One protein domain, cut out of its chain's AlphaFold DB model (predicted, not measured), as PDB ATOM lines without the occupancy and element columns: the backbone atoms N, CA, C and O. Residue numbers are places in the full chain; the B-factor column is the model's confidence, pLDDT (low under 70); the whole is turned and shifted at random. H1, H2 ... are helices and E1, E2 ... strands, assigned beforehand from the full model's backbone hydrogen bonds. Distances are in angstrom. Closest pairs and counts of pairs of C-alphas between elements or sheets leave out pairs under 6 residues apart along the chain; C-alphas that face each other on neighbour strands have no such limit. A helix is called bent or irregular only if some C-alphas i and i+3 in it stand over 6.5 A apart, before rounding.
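AT A GLANCE: This is residues 96 to 210 of the 293 residues of the protein "Dihydrofolate reductase family protein" of Ectothiorhodospiraceae bacterium 2226 (UniProt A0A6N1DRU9). A small, strongly twisted parallel sheet of four strands makes the core, with H5 over one face and H4 over the opposite face at the E4 edge. H1 grazes the sheet beside H3, while H2 sits far off at the end of a long link, with residues 120 to 125 sticking out. The printed part has 115 residues, running E1 H1 H2 E2 H3 E3 H4 E4 H5; the sheet order is E1 E2 E3 E4, the class mixed. It is compact, with a radius of gyration of the C-alphas of 14.6 A and spans of 42 by 31 by 23 A.

IN THESE COORDINATES: Find C-alpha 96 at (86.061, 2.021, 53.383), where E1, residues 96 to 100, begins. Its sheet continues with E2, 140 to 144, E3, 163 to 167, 13.3 A long, and E4, 185 to 188. Then look for H1, 101 to 107, H3, 152 to 158, H4, 173 to 181, 12.0 A, and H2, 121 to 132, 17.9 A and irregular: C-alphas 122 and 125 are 8.0 A apart. H5, 196 to 205, 14.3 A, ends at C-alpha 205 (94.279, 11.873, 52.960).

HOW THE PARTS SIT: Look for N 97 and O 140 at 2.8 A between E1 and E2, N 164 and O 141 at 2.9 A between E2 and E3, and N 187 and O 165 at 2.8 A between E3 and E4. Three strand-helix-strand units, parallel neighbour strands with helices between, have right-handed crossovers: E1, H1 H2, E2; E2, H3, E3; E3, H4, E4. H5 is over E3, at a height over the sheet of 8.7 A; its closest C-alphas to E4 are Ala 202 and Leu 187, 6.5 A apart. H4, on the opposite face, runs along E4 at 6 degrees on the local plane. H1 and H3 are close but not clearly touching, C-alphas 104 and 155 being 7.2 A apart. H2 is not on the sheet. Every O i to N i+4 pair is within hydrogen-bond range in H1, H3, H4 and H5; H2 has 6 of 8.

THE WHOLE: The C-alphas of Asp 125 and Ala 170, the two farthest apart, are 42.5 A apart. The printed part has no cut; the link from H1 to H2, 13 residues, is long. Residues 111 to 121 have pLDDT under 70.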
ATOM      1  N   VAL A  96      87.073   1.393  54.221       97.38
ATOM      2  CA  VAL A  96      86.061   2.021  53.383       97.38
ATOM      3  C   VAL A  96      85.679   1.124  52.216       97.38
ATOM      4  O   VAL A  96      86.534   0.551  51.538       97.38
ATOM      5  N   VAL A  97      84.378   1.044  51.964       96.50
ATOM      6  CA  VAL A  97      83.796   0.341  50.829       96.50
ATOM      7  C   VAL A  97      83.407   1.349  49.757       96.50
ATOM      8  O   VAL A  97      82.576   2.232  49.963       96.50
ATOM      9  N   LEU A  98      84.046   1.232  48.599       97.38
ATOM     10  CA  LEU A  98      83.880   2.113  47.457       97.38
ATOM     11  C   LEU A  98      82.788   1.587  46.522       97.38
ATOM     12  O   LEU A  98      82.908   0.508  45.939       97.38
ATOM     13  N   THR A  99      81.755   2.398  46.320       94.69
ATOM     14  CA  THR A  99      80.575   2.080  45.509       94.69
ATOM     15  C   THR A  99      80.163   3.264  44.624       94.69
ATOM     16  O   THR A  99      80.870   4.265  44.503       94.69
ATOM     17  N   THR A 100      79.011   3.159  43.959       93.56
ATOM     18  CA  THR A 100      78.467   4.198  43.071       93.56
ATOM     19  C   THR A 100      77.103   4.679  43.540       93.56
ATOM     20  O   THR A 100      76.316   3.899  44.073       93.56
ATOM     21  N   ALA A 101      76.768   5.933  43.231       91.19
ATOM     22  CA  ALA A 101      75.436   6.487  43.494       91.19
ATOM     23  C   ALA A 101      74.300   5.636  42.894       91.19
ATOM     24  O   ALA A 101      73.255   5.451  43.508       91.19
ATOM     25  N   ARG A 102      74.527   5.049  41.709       89.50
ATOM     26  CA  ARG A 102      73.576   4.133  41.060       89.50
ATOM     27  C   ARG A 102      73.288   2.901  41.918       89.50
ATOM     28  O   ARG A 102      72.131   2.511  42.022       89.50
ATOM     29  N   HIS A 103      74.325   2.287  42.490       86.31
ATOM     30  CA  HIS A 103      74.156   1.140  43.382       86.31
ATOM     31  C   HIS A 103      73.373   1.562  44.630       86.31
ATOM     32  O   HIS A 103      72.380   0.929  44.970       86.31
ATOM     33  N   LEU A 104      73.721   2.704  45.222       86.06
ATOM     34  CA  LEU A 104      73.024   3.231  46.395       86.06
ATOM     35  C   LEU A 104      71.532   3.484  46.166       86.06
ATOM     36  O   LEU A 104      70.709   3.071  46.973       86.06
ATOM     37  N   ARG A 105      71.164   4.081  45.030       87.06
ATOM     38  CA  ARG A 105      69.753   4.258  44.649       87.06
ATOM     39  C   ARG A 105      69.028   2.940  44.374       87.06
ATOM     40  O   ARG A 105      67.805   2.887  44.459       87.06
ATOM     41  N   ALA A 106      69.741   1.885  43.983       83.06
ATOM     42  CA  ALA A 106      69.143   0.561  43.836       83.06
ATOM     43  C   ALA A 106      68.857  -0.067  45.209       83.06
ATOM     44  O   ALA A 106      67.755  -0.570  45.407       83.06
ATOM     45  N   VAL A 107      69.795   0.041  46.156       81.00
ATOM     46  CA  VAL A 107      69.620  -0.423  47.545       81.00
ATOM     47  C   VAL A 107      68.482   0.326  48.237       81.00
ATOM     48  O   VAL A 107      67.555  -0.310  48.723       81.00
ATOM     49  N   ALA A 108      68.484   1.662  48.186       80.19
ATOM     50  CA  ALA A 108      67.448   2.498  48.808       80.19
ATOM     51  C   ALA A 108      66.032   2.253  48.255       80.19
ATOM     52  O   ALA A 108      65.043   2.624  48.871       80.19
ATOM     53  N   ALA A 109      65.926   1.633  47.080       79.38
ATOM     54  CA  ALA A 109      64.653   1.263  46.481       79.38
ATOM     55  C   ALA A 109      64.294  -0.222  46.672       79.38
ATOM     56  O   ALA A 109      63.409  -0.719  45.979       79.38
ATOM     57  N   GLY A 110      65.023  -0.957  47.520       73.88
ATOM     58  CA  GLY A 110      64.807  -2.389  47.763       73.88
ATOM     59  C   GLY A 110      65.105  -3.284  46.555       73.88
ATOM     60  O   GLY A 110      64.632  -4.415  46.479       73.88
ATOM     61  N   ARG A 111      65.857  -2.780  45.570       67.06
ATOM     62  CA  ARG A 111      66.115  -3.451  44.284       67.06
ATOM     63  C   ARG A 111      67.458  -4.174  44.219       67.06
ATOM     64  O   ARG A 111      67.802  -4.699  43.161       67.06
ATOM     65  N   HIS A 112      68.241  -4.128  45.290       67.19
ATOM     66  CA  HIS A 112      69.553  -4.752  45.374       67.19
ATOM     67  C   HIS A 112      69.825  -5.180  46.815       67.19
ATOM     68  O   HIS A 112      69.303  -4.561  47.742       67.19
ATOM     69  N   ILE A 113      70.644  -6.219  46.985       61.81
ATOM     70  CA  ILE A 113      71.135  -6.655  48.297       61.81
ATOM     71  C   ILE A 113      71.881  -5.478  48.945       61.81
ATOM     72  O   ILE A 113      72.502  -4.678  48.234       61.81
ATOM     73  N   GLY A 114      71.752  -5.346  50.271       63.06
ATOM     74  CA  GLY A 114      72.340  -4.266  51.062       63.06
ATOM     75  C   GLY A 114      73.843  -4.094  50.829       63.06
ATOM     76  O   GLY A 114      74.524  -4.975  50.311       63.06
ATOM     77  N   LEU A 115      74.368  -2.926  51.204       63.91
ATOM     78  CA  LEU A 115      75.763  -2.566  50.935       63.91
ATOM     79  C   LEU A 115      76.755  -3.546  51.564       63.91
ATOM     80  O   LEU A 115      77.754  -3.891  50.931       63.91
ATOM     81  N   LEU A 116      76.481  -3.939  52.811       66.75
ATOM     82  CA  LEU A 116      77.337  -4.760  53.657       66.75
ATOM     83  C   LEU A 116      76.478  -5.481  54.696       66.75
ATOM     84  O   LEU A 116      75.822  -4.827  55.502       66.75
ATOM     85  N   GLY A 117      76.519  -6.811  54.715       59.16
ATOM     86  CA  GLY A 117      75.751  -7.619  55.669       59.16
ATOM     87  C   GLY A 117      76.445  -7.827  57.019       59.16
ATOM     88  O   GLY A 117      76.276  -8.880  57.616       59.16
ATOM     89  N   VAL A 118      77.304  -6.905  57.477       57.06
ATOM     90  CA  VAL A 118      78.138  -7.126  58.687       57.06
ATOM     91  C   VAL A 118      77.282  -7.298  59.956       57.06
ATOM     92  O   VAL A 118      77.733  -7.917  60.912       57.06
ATOM     93  N   ASP A 119      76.040  -6.807  59.948       56.78
ATOM     94  CA  ASP A 119      75.069  -6.974  61.041       56.78
ATOM     95  C   ASP A 119      74.054  -8.099  60.822       56.78
ATOM     96  O   ASP A 119      73.187  -8.323  61.667       56.78
ATOM     97  N   GLU A 120      74.103  -8.791  59.688       69.31
ATOM     98  CA  GLU A 120      73.183  -9.897  59.452       69.31
ATOM     99  C   GLU A 120      73.560 -11.058  60.377       69.31
ATOM    100  O   GLU A 120      74.739 -11.362  60.550       69.31
ATOM    101  N   ALA A 121      72.563 -11.736  60.958       64.56
ATOM    102  CA  ALA A 121      72.783 -12.810  61.937       64.56
ATOM    103  C   ALA A 121      73.759 -13.897  61.439       64.56
ATOM    104  O   ALA A 121      74.525 -14.461  62.216       64.56
ATOM    105  N   GLN A 122      73.772 -14.135  60.126       70.69
ATOM    106  CA  GLN A 122      74.662 -15.071  59.437       70.69
ATOM    107  C   GLN A 122      76.154 -14.668  59.413       70.69
ATOM    108  O   GLN A 122      76.988 -15.516  59.099       70.69
ATOM    109  N   HIS A 123      76.496 -13.420  59.758       79.19
ATOM    110  CA  HIS A 123      77.853 -12.847  59.694       79.19
ATOM    111  C   HIS A 123      78.314 -12.220  61.021       79.19
ATOM    112  O   HIS A 123      79.234 -11.397  61.042       79.19
ATOM    113  N   VAL A 124      77.687 -12.592  62.143       83.50
ATOM    114  CA  VAL A 124      78.043 -12.085  63.484       83.50
ATOM    115  C   VAL A 124      79.516 -12.340  63.841       83.50
ATOM    116  O   VAL A 124      80.141 -11.534  64.533       83.50
ATOM    117  N   ASP A 125      80.099 -13.416  63.309       90.12
ATOM    118  CA  ASP A 125      81.516 -13.750  63.445       90.12
ATOM    119  C   ASP A 125      82.428 -12.676  62.836       90.12
ATOM    120  O   ASP A 125      83.473 -12.367  63.404       90.12
ATOM    121  N   LEU A 126      82.022 -12.034  61.736       91.75
ATOM    122  CA  LEU A 126      82.795 -10.965  61.097       91.75
ATOM    123  C   LEU A 126      82.746  -9.655  61.888       91.75
ATOM    124  O   LEU A 126      83.749  -8.939  61.958       91.75
ATOM    125  N   ALA A 127      81.612  -9.346  62.523       89.19
ATOM    126  CA  ALA A 127      81.519  -8.213  63.441       89.19
ATOM    127  C   ALA A 127      82.425  -8.420  64.668       89.19
ATOM    128  O   ALA A 127      83.171  -7.511  65.046       89.19
ATOM    129  N   ALA A 128      82.420  -9.629  65.245       91.88
ATOM    130  CA  ALA A 128      83.319 -10.002  66.336       91.88
ATOM    131  C   ALA A 128      84.793  -9.953  65.899       91.88
ATOM    132  O   ALA A 128      85.633  -9.399  66.608       91.88
ATOM    133  N   TRP A 129      85.101 -10.447  64.697       95.12
ATOM    134  CA  TRP A 129      86.443 -10.389  64.125       95.12
ATOM    135  C   TRP A 129      86.933  -8.943  63.967       95.12
ATOM    136  O   TRP A 129      88.067  -8.641  64.338       95.12
ATOM    137  N   ARG A 130      86.081  -8.018  63.493       95.81
ATOM    138  CA  ARG A 130      86.424  -6.587  63.400       95.81
ATOM    139  C   ARG A 130      86.734  -5.989  64.769       95.81
ATOM    140  O   ARG A 130      87.749  -5.306  64.903       95.81
ATOM    141  N   ALA A 131      85.906  -6.278  65.773       94.94
ATOM    142  CA  ALA A 131      86.119  -5.808  67.140       94.94
ATOM    143  C   ALA A 131      87.442  -6.333  67.727       94.94
ATOM    144  O   ALA A 131      88.222  -5.551  68.267       94.94
ATOM    145  N   ALA A 132      87.744  -7.622  67.533       96.88
ATOM    146  CA  ALA A 132      88.995  -8.241  67.979       96.88
ATOM    147  C   ALA A 132      90.250  -7.624  67.328       96.88
ATOM    148  O   ALA A 132      91.331  -7.667  67.909       96.88
ATOM    149  N   HIS A 133      90.109  -7.012  66.147       96.88
ATOM    150  CA  HIS A 133      91.188  -6.322  65.431       96.88
ATOM    151  C   HIS A 133      91.158  -4.793  65.601       96.88
ATOM    152  O   HIS A 133      91.857  -4.081  64.879       96.88
ATOM    153  N   GLY A 134      90.348  -4.266  66.530       96.38
ATOM    154  CA  GLY A 134      90.262  -2.828  66.807       96.38
ATOM    155  C   GLY A 134      89.680  -2.000  65.654       96.38
ATOM    156  O   GLY A 134      89.954  -0.804  65.549       96.38
ATOM    157  N   LEU A 135      88.907  -2.622  64.760       95.31
ATOM    158  CA  LEU A 135      88.248  -1.939  63.649       95.31
ATOM    159  C   LEU A 135      86.862  -1.427  64.074       95.31
ATOM    160  O   LEU A 135      86.167  -2.106  64.833       95.31
ATOM    161  N   PRO A 136      86.400  -0.276  63.545       92.94
ATOM    162  CA  PRO A 136      85.031   0.184  63.765       92.94
ATOM    163  C   PRO A 136      84.016  -0.879  63.345       92.94
ATOM    164  O   PRO A 136      84.257  -1.594  62.374       92.94
ATOM    165  N   ARG A 137      82.852  -0.950  63.999       89.00
ATOM    166  CA  ARG A 137      81.814  -1.950  63.676       89.00
ATOM    167  C   ARG A 137      81.481  -1.994  62.178       89.00
ATOM    168  O   ARG A 137      81.454  -3.066  61.582       89.00
ATOM    169  N   HIS A 138      81.339  -0.822  61.563       89.25
ATOM    170  CA  HIS A 138      81.076  -0.659  60.136       89.25
ATOM    171  C   HIS A 138      82.267  -0.001  59.441       89.25
ATOM    172  O   HIS A 138      82.793   0.984  59.970       89.25
ATOM    173  N   PRO A 139      82.687  -0.466  58.253       93.56
ATOM    174  CA  PRO A 139      83.557   0.351  57.415       93.56
ATOM    175  C   PRO A 139      82.826   1.641  56.999       93.56
ATOM    176  O   PRO A 139      81.605   1.755  57.076       93.56
ATOM    177  N   ALA A 140      83.543   2.651  56.534       94.69
ATOM    178  CA  ALA A 140      82.901   3.765  55.849       94.69
ATOM    179  C   ALA A 140      82.363   3.313  54.479       94.69
ATOM    180  O   ALA A 140      82.833   2.333  53.902       94.69
ATOM    181  N   VAL A 141      81.423   4.059  53.908       94.19
ATOM    182  CA  VAL A 141      81.000   3.912  52.512       94.19
ATOM    183  C   VAL A 141      81.439   5.148  51.737       94.19
ATOM    184  O   VAL A 141      81.014   6.264  52.031       94.19
ATOM    185  N   ALA A 142      82.287   4.949  50.728       96.12
ATOM    186  CA  ALA A 142      82.684   5.981  49.778       96.12
ATOM    187  C   ALA A 142      81.875   5.849  48.485       96.12
ATOM    188  O   ALA A 142      81.863   4.802  47.839       96.12
ATOM    189  N   VAL A 143      81.222   6.929  48.066       95.12
ATOM    190  CA  VAL A 143      80.300   6.922  46.927       95.12
ATOM    191  C   VAL A 143      80.850   7.761  45.796       95.12
ATOM    192  O   VAL A 143      80.924   8.982  45.903       95.12
ATOM    193  N   ILE A 144      81.167   7.126  44.672       96.75
ATOM    194  CA  ILE A 144      81.515   7.855  43.454       96.75
ATOM    195  C   ILE A 144      80.237   8.405  42.823       96.75
ATOM    196  O   ILE A 144      79.318   7.648  42.477       96.75
ATOM    197  N   SER A 145      80.195   9.724  42.632       95.31
ATOM    198  CA  SER A 145      79.086  10.391  41.954       95.31
ATOM    199  C   SER A 145      79.532  11.643  41.211       95.31
ATOM    200  O   SER A 145      80.053  12.581  41.808       95.31
ATOM    201  N   ARG A 146      79.283  11.682  39.898       93.25
ATOM    202  CA  ARG A 146      79.476  12.890  39.077       93.25
ATOM    203  C   ARG A 146      78.362  13.908  39.309       93.25
ATOM    204  O   ARG A 146      78.622  15.099  39.378       93.25
ATOM    205  N   GLU A 147      77.128  13.426  39.414       93.19
ATOM    206  CA  GLU A 147      75.936  14.274  39.505       93.19
ATOM    207  C   GLU A 147      75.634  14.714  40.933       93.19
ATOM    208  O   GLU A 147      74.857  15.639  41.107       93.19
ATOM    209  N   LEU A 148      76.235  14.073  41.943       93.62
ATOM    210  CA  LEU A 148      75.946  14.320  43.363       93.62
ATOM    211  C   LEU A 148      74.474  14.073  43.733       93.62
ATOM    212  O   LEU A 148      73.981  14.551  44.747       93.62
ATOM    213  N   ASP A 149      73.792  13.267  42.921       90.94
ATOM    214  CA  ASP A 149      72.453  12.760  43.189       90.94
ATOM    215  C   ASP A 149      72.514  11.577  44.166       90.94
ATOM    216  O   ASP A 149      72.562  10.410  43.759       90.94
ATOM    217  N   ILE A 150      72.634  11.893  45.457       88.25
ATOM    218  CA  ILE A 150      72.767  10.924  46.548       88.25
ATOM    219  C   ILE A 150      71.544  11.032  47.467       88.25
ATOM    220  O   ILE A 150      71.367  12.081  48.086       88.25
ATOM    221  N   PRO A 151      70.731   9.970  47.617       83.38
ATOM    222  CA  PRO A 151      69.604   9.969  48.548       83.38
ATOM    223  C   PRO A 151      70.104   9.735  49.982       83.38
ATOM    224  O   PRO A 151      69.935   8.654  50.541       83.38
ATOM    225  N   ALA A 152      70.803  10.719  50.551       78.88
ATOM    226  CA  ALA A 152      71.537  10.569  51.806       78.88
ATOM    227  C   ALA A 152      70.671  10.088  52.978       78.88
ATOM    228  O   ALA A 152      71.090   9.194  53.710       78.88
ATOM    229  N   ASP A 153      69.464  10.631  53.126       80.69
ATOM    230  CA  ASP A 153      68.577  10.277  54.238       80.69
ATOM    231  C   ASP A 153      68.056   8.845  54.118       80.69
ATOM    232  O   ASP A 153      68.118   8.081  55.078       80.69
ATOM    233  N   ALA A 154      67.658   8.429  52.910       75.88
ATOM    234  CA  ALA A 154      67.286   7.039  52.656       75.88
ATOM    235  C   ALA A 154      68.463   6.090  52.934       75.88
ATOM    236  O   ALA A 154      68.281   5.000  53.462       75.88
ATOM    237  N   LEU A 155      69.694   6.505  52.623       74.94
ATOM    238  CA  LEU A 155      70.875   5.682  52.868       74.94
ATOM    239  C   LEU A 155      71.219   5.546  54.345       74.94
ATOM    240  O   LEU A 155      71.621   4.461  54.748       74.94
ATOM    241  N   ARG A 156      71.023   6.593  55.151       79.44
ATOM    242  CA  ARG A 156      71.197   6.516  56.610       79.44
ATOM    243  C   ARG A 156      70.262   5.489  57.245       79.44
ATOM    244  O   ARG A 156      70.669   4.814  58.181       79.44
ATOM    245  N   ALA A 157      69.055   5.320  56.702       78.75
ATOM    246  CA  ALA A 157      68.129   4.279  57.149       78.75
ATOM    247  C   ALA A 157      68.613   2.851  56.822       78.75
ATOM    248  O   ALA A 157      68.228   1.902  57.497       78.75
ATOM    249  N   HIS A 158      69.463   2.689  55.803       75.38
ATOM    250  CA  HIS A 158      69.985   1.388  55.370       75.38
ATOM    251  C   HIS A 158      71.423   1.111  55.818       75.38
ATOM    252  O   HIS A 158      71.884  -0.024  55.695       75.38
ATOM    253  N   TYR A 159      72.156   2.126  56.275       83.38
ATOM    254  CA  TYR A 159      73.551   1.986  56.661       83.38
ATOM    255  C   TYR A 159      73.926   2.940  57.804       83.38
ATOM    256  O   TYR A 159      74.004   4.150  57.581       83.38
ATOM    257  N   PRO A 160      74.220   2.415  59.008       84.19
ATOM    258  CA  PRO A 160      74.558   3.238  60.170       84.19
ATOM    259  C   PRO A 160      76.015   3.738  60.167       84.19
ATOM    260  O   PRO A 160      76.391   4.549  61.011       84.19
ATOM    261  N   GLY A 161      76.864   3.246  59.256       87.50
ATOM    262  CA  GLY A 161      78.275   3.629  59.189       87.50
ATOM    263  C   GLY A 161      78.536   4.974  58.484       87.50
ATOM    264  O   GLY A 161      77.648   5.537  57.841       87.50
ATOM    265  N   PRO A 162      79.778   5.494  58.552       91.31
ATOM    266  CA  PRO A 162      80.128   6.784  57.959       91.31
ATOM    267  C   PRO A 162      79.942   6.815  56.438       91.31
ATOM    268  O   PRO A 162      80.325   5.874  55.742       91.31
ATOM    269  N   LEU A 163      79.441   7.934  55.907       92.00
ATOM    270  CA  LEU A 163      79.269   8.157  54.470       92.00
ATOM    271  C   LEU A 163      80.209   9.259  53.970       92.00
ATOM    272  O   LEU A 163      80.273  10.351  54.534       92.00
ATOM    273  N   VAL A 164      80.896   8.990  52.863       95.62
ATOM    274  CA  VAL A 164      81.750   9.950  52.161       95.62
ATOM    275  C   VAL A 164      81.380   9.957  50.684       95.62
ATOM    276  O   VAL A 164      81.218   8.909  50.064       95.62
ATOM    277  N   VAL A 165      81.274  11.135  50.080       97.12
ATOM    278  CA  VAL A 165      81.038  11.275  48.640       97.12
ATOM    279  C   VAL A 165      82.343  11.643  47.953       97.12
ATOM    280  O   VAL A 165      83.044  12.551  48.383       97.12
ATOM    281  N   VAL A 166      82.669  10.954  46.864       98.19
ATOM    282  CA  VAL A 166      83.840  11.232  46.031       98.19
ATOM    283  C   VAL A 166      83.372  11.708  44.662       98.19
ATOM    284  O   VAL A 166      82.588  11.044  43.980       98.19
ATOM    285  N   THR A 167      83.856  12.872  44.244       98.19
ATOM    286  CA  THR A 167      83.466  13.497  42.979       98.19
ATOM    287  C   THR A 167      84.637  14.215  42.311       98.19
ATOM    288  O   THR A 167      85.714  14.343  42.887       98.19
ATOM    289  N   ALA A 168      84.449  14.688  41.083       97.56
ATOM    290  CA  ALA A 168      85.453  15.464  40.361       97.56
ATOM    291  C   ALA A 168      85.414  16.946  40.778       97.56
ATOM    292  O   ALA A 168      84.401  17.435  41.284       97.56
ATOM    293  N   ARG A 169      86.493  17.699  40.538       97.00
ATOM    294  CA  ARG A 169      86.528  19.152  40.806       97.00
ATOM    295  C   ARG A 169      85.472  19.929  40.020       97.00
ATOM    296  O   ARG A 169      84.923  20.882  40.551       97.00
ATOM    297  N   ALA A 170      85.150  19.488  38.806       96.44
ATOM    298  CA  ALA A 170      84.138  20.107  37.954       96.44
ATOM    299  C   ALA A 170      82.681  19.821  38.376       96.44
ATOM    300  O   ALA A 170      81.766  20.331  37.736       96.44
ATOM    301  N   ALA A 171      82.437  18.984  39.392       96.25
ATOM    302  CA  ALA A 171      81.069  18.687  39.819       96.25
ATOM    303  C   ALA A 171      80.433  19.869  40.563       96.25
ATOM    304  O   ALA A 171      81.120  20.573  41.308       96.25
ATOM    305  N   ASP A 172      79.118  20.014  40.390       96.81
ATOM    306  CA  ASP A 172      78.302  21.131  40.867       96.81
ATOM    307  C   ASP A 172      78.599  21.520  42.328       96.81
ATOM    308  O   ASP A 172      78.483  20.712  43.256       96.81
ATOM    309  N   ALA A 173      79.011  22.774  42.528       95.75
ATOM    310  CA  ALA A 173      79.405  23.283  43.835       95.75
ATOM    311  C   ALA A 173      78.217  23.437  44.796       95.75
ATOM    312  O   ALA A 173      78.389  23.223  45.995       95.75
ATOM    313  N   ARG A 174      77.016  23.749  44.288       96.19
ATOM    314  CA  ARG A 174      75.806  23.892  45.110       96.19
ATOM    315  C   ARG A 174      75.362  22.536  45.649       96.19
ATOM    316  O   ARG A 174      75.136  22.410  46.848       96.19
ATOM    317  N   ARG A 175      75.314  21.500  44.802       95.69
ATOM    318  CA  ARG A 175      74.978  20.129  45.236       95.69
ATOM    319  C   ARG A 175      76.017  19.576  46.212       95.69
ATOM    320  O   ARG A 175      75.650  18.922  47.183       95.69
ATOM    321  N   ALA A 176      77.302  19.866  45.994       96.00
ATOM    322  CA  ALA A 176      78.349  19.493  46.944       96.00
ATOM    323  C   ALA A 176      78.179  20.207  48.293       96.00
ATOM    324  O   ALA A 176      78.230  19.549  49.328       96.00
ATOM    325  N   GLY A 177      77.917  21.517  48.274       95.75
ATOM    326  CA  GLY A 177      77.662  22.308  49.477       95.75
ATOM    327  C   GLY A 177      76.449  21.809  50.261       95.75
ATOM    328  O   GLY A 177      76.526  21.695  51.479       95.75
ATOM    329  N   ALA A 178      75.370  21.416  49.579       93.94
ATOM    330  CA  ALA A 178      74.193  20.825  50.220       93.94
ATOM    331  C   ALA A 178      74.517  19.503  50.943       93.94
ATOM    332  O   ALA A 178      74.097  19.304  52.080       93.94
ATOM    333  N   LEU A 179      75.316  18.621  50.327       94.44
ATOM    334  CA  LEU A 179      75.777  17.388  50.979       94.44
ATOM    335  C   LEU A 179      76.650  17.689  52.207       94.44
ATOM    336  O   LEU A 179      76.491  17.053  53.246       94.44
ATOM    337  N   GLN A 180      77.542  18.679  52.109       95.00
ATOM    338  CA  GLN A 180      78.393  19.100  53.225       95.00
ATOM    339  C   GLN A 180      77.583  19.709  54.372       95.00
ATOM    340  O   GLN A 180      77.832  19.368  55.526       95.00
ATOM    341  N   ALA A 181      76.585  20.544  54.068       93.69
ATOM    342  CA  ALA A 181      75.655  21.096  55.053       93.69
ATOM    343  C   ALA A 181      74.841  19.996  55.753       93.69
ATOM    344  O   ALA A 181      74.548  20.103  56.938       93.69
ATOM    345  N   ALA A 182      74.555  18.895  55.053       90.50
ATOM    346  CA  ALA A 182      73.957  17.694  55.631       90.50
ATOM    347  C   ALA A 182      74.957  16.820  56.424       90.50
ATOM    348  O   ALA A 182      74.609  15.706  56.817       90.50
ATOM    349  N   GLY A 183      76.194  17.276  56.648       91.12
ATOM    350  CA  GLY A 183      77.224  16.564  57.412       91.12
ATOM    351  C   GLY A 183      77.962  15.472  56.632       91.12
ATOM    352  O   GLY A 183      78.651  14.648  57.229       91.12
ATOM    353  N   ILE A 184      77.827  15.427  55.303       93.38
ATOM    354  CA  ILE A 184      78.486  14.425  54.460       93.38
ATOM    355  C   ILE A 184      79.785  15.003  53.921       93.38
ATOM    356  O   ILE A 184      79.809  16.009  53.209       93.38
ATOM    357  N   ARG A 185      80.894  14.322  54.204       95.69
ATOM    358  CA  ARG A 185      82.195  14.710  53.666       95.69
ATOM    359  C   ARG A 185      82.213  14.520  52.147       95.69
ATOM    360  O   ARG A 185      81.935  13.427  51.655       95.69
ATOM    361  N   VAL A 186      82.603  15.561  51.410       97.50
ATOM    362  CA  VAL A 186      82.771  15.521  49.948       97.50
ATOM    363  C   VAL A 186      84.252  15.641  49.595       97.50
ATOM    364  O   VAL A 186      84.895  16.644  49.889       97.50
ATOM    365  N   LEU A 187      84.796  14.616  48.945       98.31
ATOM    366  CA  LEU A 187      86.173  14.547  48.471       98.31
ATOM    367  C   LEU A 187      86.242  14.848  46.972       98.31
ATOM    368  O   LEU A 187      85.421  14.367  46.186       98.31
ATOM    369  N   ARG A 188      87.260  15.611  46.564       97.94
ATOM    370  CA  ARG A 188      87.522  15.936  45.157       97.94
ATOM    371  C   ARG A 188      88.686  15.100  44.628       97.94
ATOM    372  O   ARG A 188      89.818  15.264  45.067       97.94
ATOM    373  N   ALA A 189      88.418  14.254  43.644       97.81
ATOM    374  CA  ALA A 189      89.374  13.309  43.087       97.81
ATOM    375  C   ALA A 189      89.340  13.347  41.556       97.81
ATOM    376  O   ALA A 189      88.555  12.637  40.952       97.81
ATOM    377  N   GLY A 190      90.185  14.162  40.924       97.06
ATOM    378  CA  GLY A 190      90.226  14.331  39.462       97.06
ATOM    379  C   GLY A 190      89.575  15.631  38.981       97.06
ATOM    380  O   GLY A 190      89.021  16.399  39.777       97.06
ATOM    381  N   ARG A 191      89.688  15.927  37.679       95.69
ATOM    382  CA  ARG A 191      89.265  17.224  37.109       95.69
ATOM    383  C   ARG A 191      87.814  17.226  36.639       95.69
ATOM    384  O   ARG A 191      86.953  17.763  37.331       95.69
ATOM    385  N   LYS A 192      87.553  16.640  35.466       95.00
ATOM    386  CA  LYS A 192      86.208  16.545  34.861       95.00
ATOM    387  C   LYS A 192      85.453  15.306  35.340       95.00
ATOM    388  O   LYS A 192      84.254  15.363  35.580       95.00
ATOM    389  N   ASN A 193      86.178  14.204  35.495       94.94
ATOM    390  CA  ASN A 193      85.682  12.936  36.012       94.94
ATOM    391  C   ASN A 193      86.541  12.495  37.192       94.94
ATOM    392  O   ASN A 193      87.605  13.067  37.440       94.94
ATOM    393  N   VAL A 194      86.061  11.478  37.905       97.44
ATOM    394  CA  VAL A 194      86.862  10.845  38.943       97.44
ATOM    395  C   VAL A 194      88.027  10.084  38.315       97.44
ATOM    396  O   VAL A 194      87.831   9.322  37.371       97.44
ATOM    397  N   GLU A 195      89.233  10.308  38.831       97.81
ATOM    398  CA  GLU A 195      90.479   9.702  38.344       97.81
ATOM    399  C   GLU A 195      91.039   8.747  39.409       97.81
ATOM    400  O   GLU A 195      91.111   9.119  40.580       97.81
ATOM    401  N   GLY A 196      91.451   7.530  39.026       97.44
ATOM    402  CA  GLY A 196      91.823   6.465  39.971       97.44
ATOM    403  C   GLY A 196      92.915   6.865  40.967       97.44
ATOM    404  O   GLY A 196      92.707   6.774  42.176       97.44
ATOM    405  N   ALA A 197      94.033   7.406  40.474       97.56
ATOM    406  CA  ALA A 197      95.148   7.833  41.324       97.56
ATOM    407  C   ALA A 197      94.751   8.973  42.279       97.56
ATOM    408  O   ALA A 197      95.136   8.983  43.449       97.56
ATOM    409  N   ALA A 198      93.941   9.922  41.800       98.38
ATOM    410  CA  ALA A 198      93.430  11.011  42.626       98.38
ATOM    411  C   ALA A 198      92.428  10.510  43.677       98.38
ATOM    412  O   ALA A 198      92.412  11.026  44.788       98.38
ATOM    413  N   LEU A 199      91.622   9.498  43.343       98.50
ATOM    414  CA  LEU A 199      90.677   8.868  44.260       98.50
ATOM    415  C   LEU A 199      91.401   8.116  45.375       98.50
ATOM    416  O   LEU A 199      91.079   8.328  46.543       98.50
ATOM    417  N   ARG A 200      92.408   7.302  45.031       98.31
ATOM    418  CA  ARG A 200      93.252   6.603  46.010       98.31
ATOM    419  C   ARG A 200      93.900   7.599  46.971       98.31
ATOM    420  O   ARG A 200      93.803   7.418  48.179       98.31
ATOM    421  N   ARG A 201      94.488   8.680  46.446       98.38
ATOM    422  CA  ARG A 201      95.110   9.733  47.261       98.38
ATOM    423  C   ARG A 201      94.104  10.438  48.176       98.38
ATOM    424  O   ARG A 201      94.343  10.508  49.372       98.38
ATOM    425  N   ALA A 202      92.975  10.902  47.642       98.38
ATOM    426  CA  ALA A 202      91.980  11.638  48.425       98.38
ATOM    427  C   ALA A 202      91.374  10.793  49.561       98.38
ATOM    428  O   ALA A 202      91.090  11.314  50.637       98.38
ATOM    429  N   LEU A 203      91.175   9.487  49.341       98.38
ATOM    430  CA  LEU A 203      90.727   8.569  50.393       98.38
ATOM    431  C   LEU A 203      91.828   8.300  51.433       98.38
ATOM    432  O   LEU A 203      91.524   8.202  52.619       98.38
ATOM    433  N   GLY A 204      93.093   8.254  51.016       98.19
ATOM    434  CA  GLY A 204      94.237   8.159  51.925       98.19
ATOM    435  C   GLY A 204      94.408   9.386  52.821       98.19
ATOM    436  O   GLY A 204      94.485   9.254  54.040       98.19
ATOM    437  N   GLU A 205      94.334  10.586  52.240       97.81
ATOM    438  CA  GLU A 205      94.279  11.873  52.960       97.81
ATOM    439  C   GLU A 205      93.058  11.960  53.893       97.81
ATOM    440  O   GLU A 205      93.048  12.699  54.875       97.81
ATOM    441  N   ALA A 206      92.009  11.185  53.604       97.50
ATOM    442  CA  ALA A 206      90.846  11.042  54.464       97.50
ATOM    443  C   ALA A 206      91.025  10.060  55.630       97.50
ATOM    444  O   ALA A 206      90.120   9.983  56.458       97.50
ATOM    445  N   GLY A 207      92.171   9.383  55.722       97.19
ATOM    446  CA  GLY A 207      92.514   8.433  56.780       97.19
ATOM    447  C   GLY A 207      92.207   6.973  56.440       97.19
ATOM    448  O   GLY A 207      92.479   6.092  57.258       97.19
ATOM    449  N   PHE A 208      91.670   6.687  55.250       98.12
ATOM    450  CA  PHE A 208      91.344   5.323  54.841       98.12
ATOM    451  C   PHE A 208      92.573   4.623  54.264       98.12
ATOM    452  O   PHE A 208      93.132   5.055  53.257       98.12
ATOM    453  N   ARG A 209      92.977   3.515  54.888       98.19
ATOM    454  CA  ARG A 209      94.169   2.742  54.517       98.19
ATOM    455  C   ARG A 209      93.814   1.509  53.697       98.19
ATOM    456  O   ARG A 209      94.625   1.094  52.880       98.19
ATOM    457  N   ARG A 210      92.617   0.943  53.881       98.25
ATOM    458  CA  ARG A 210      92.096  -0.204  53.119       98.25
ATOM    459  C   ARG A 210      90.826   0.174  52.365       98.25
ATOM    460  O   ARG A 210      89.784   0.410  52.981       98.25
TER     461      ARG A 210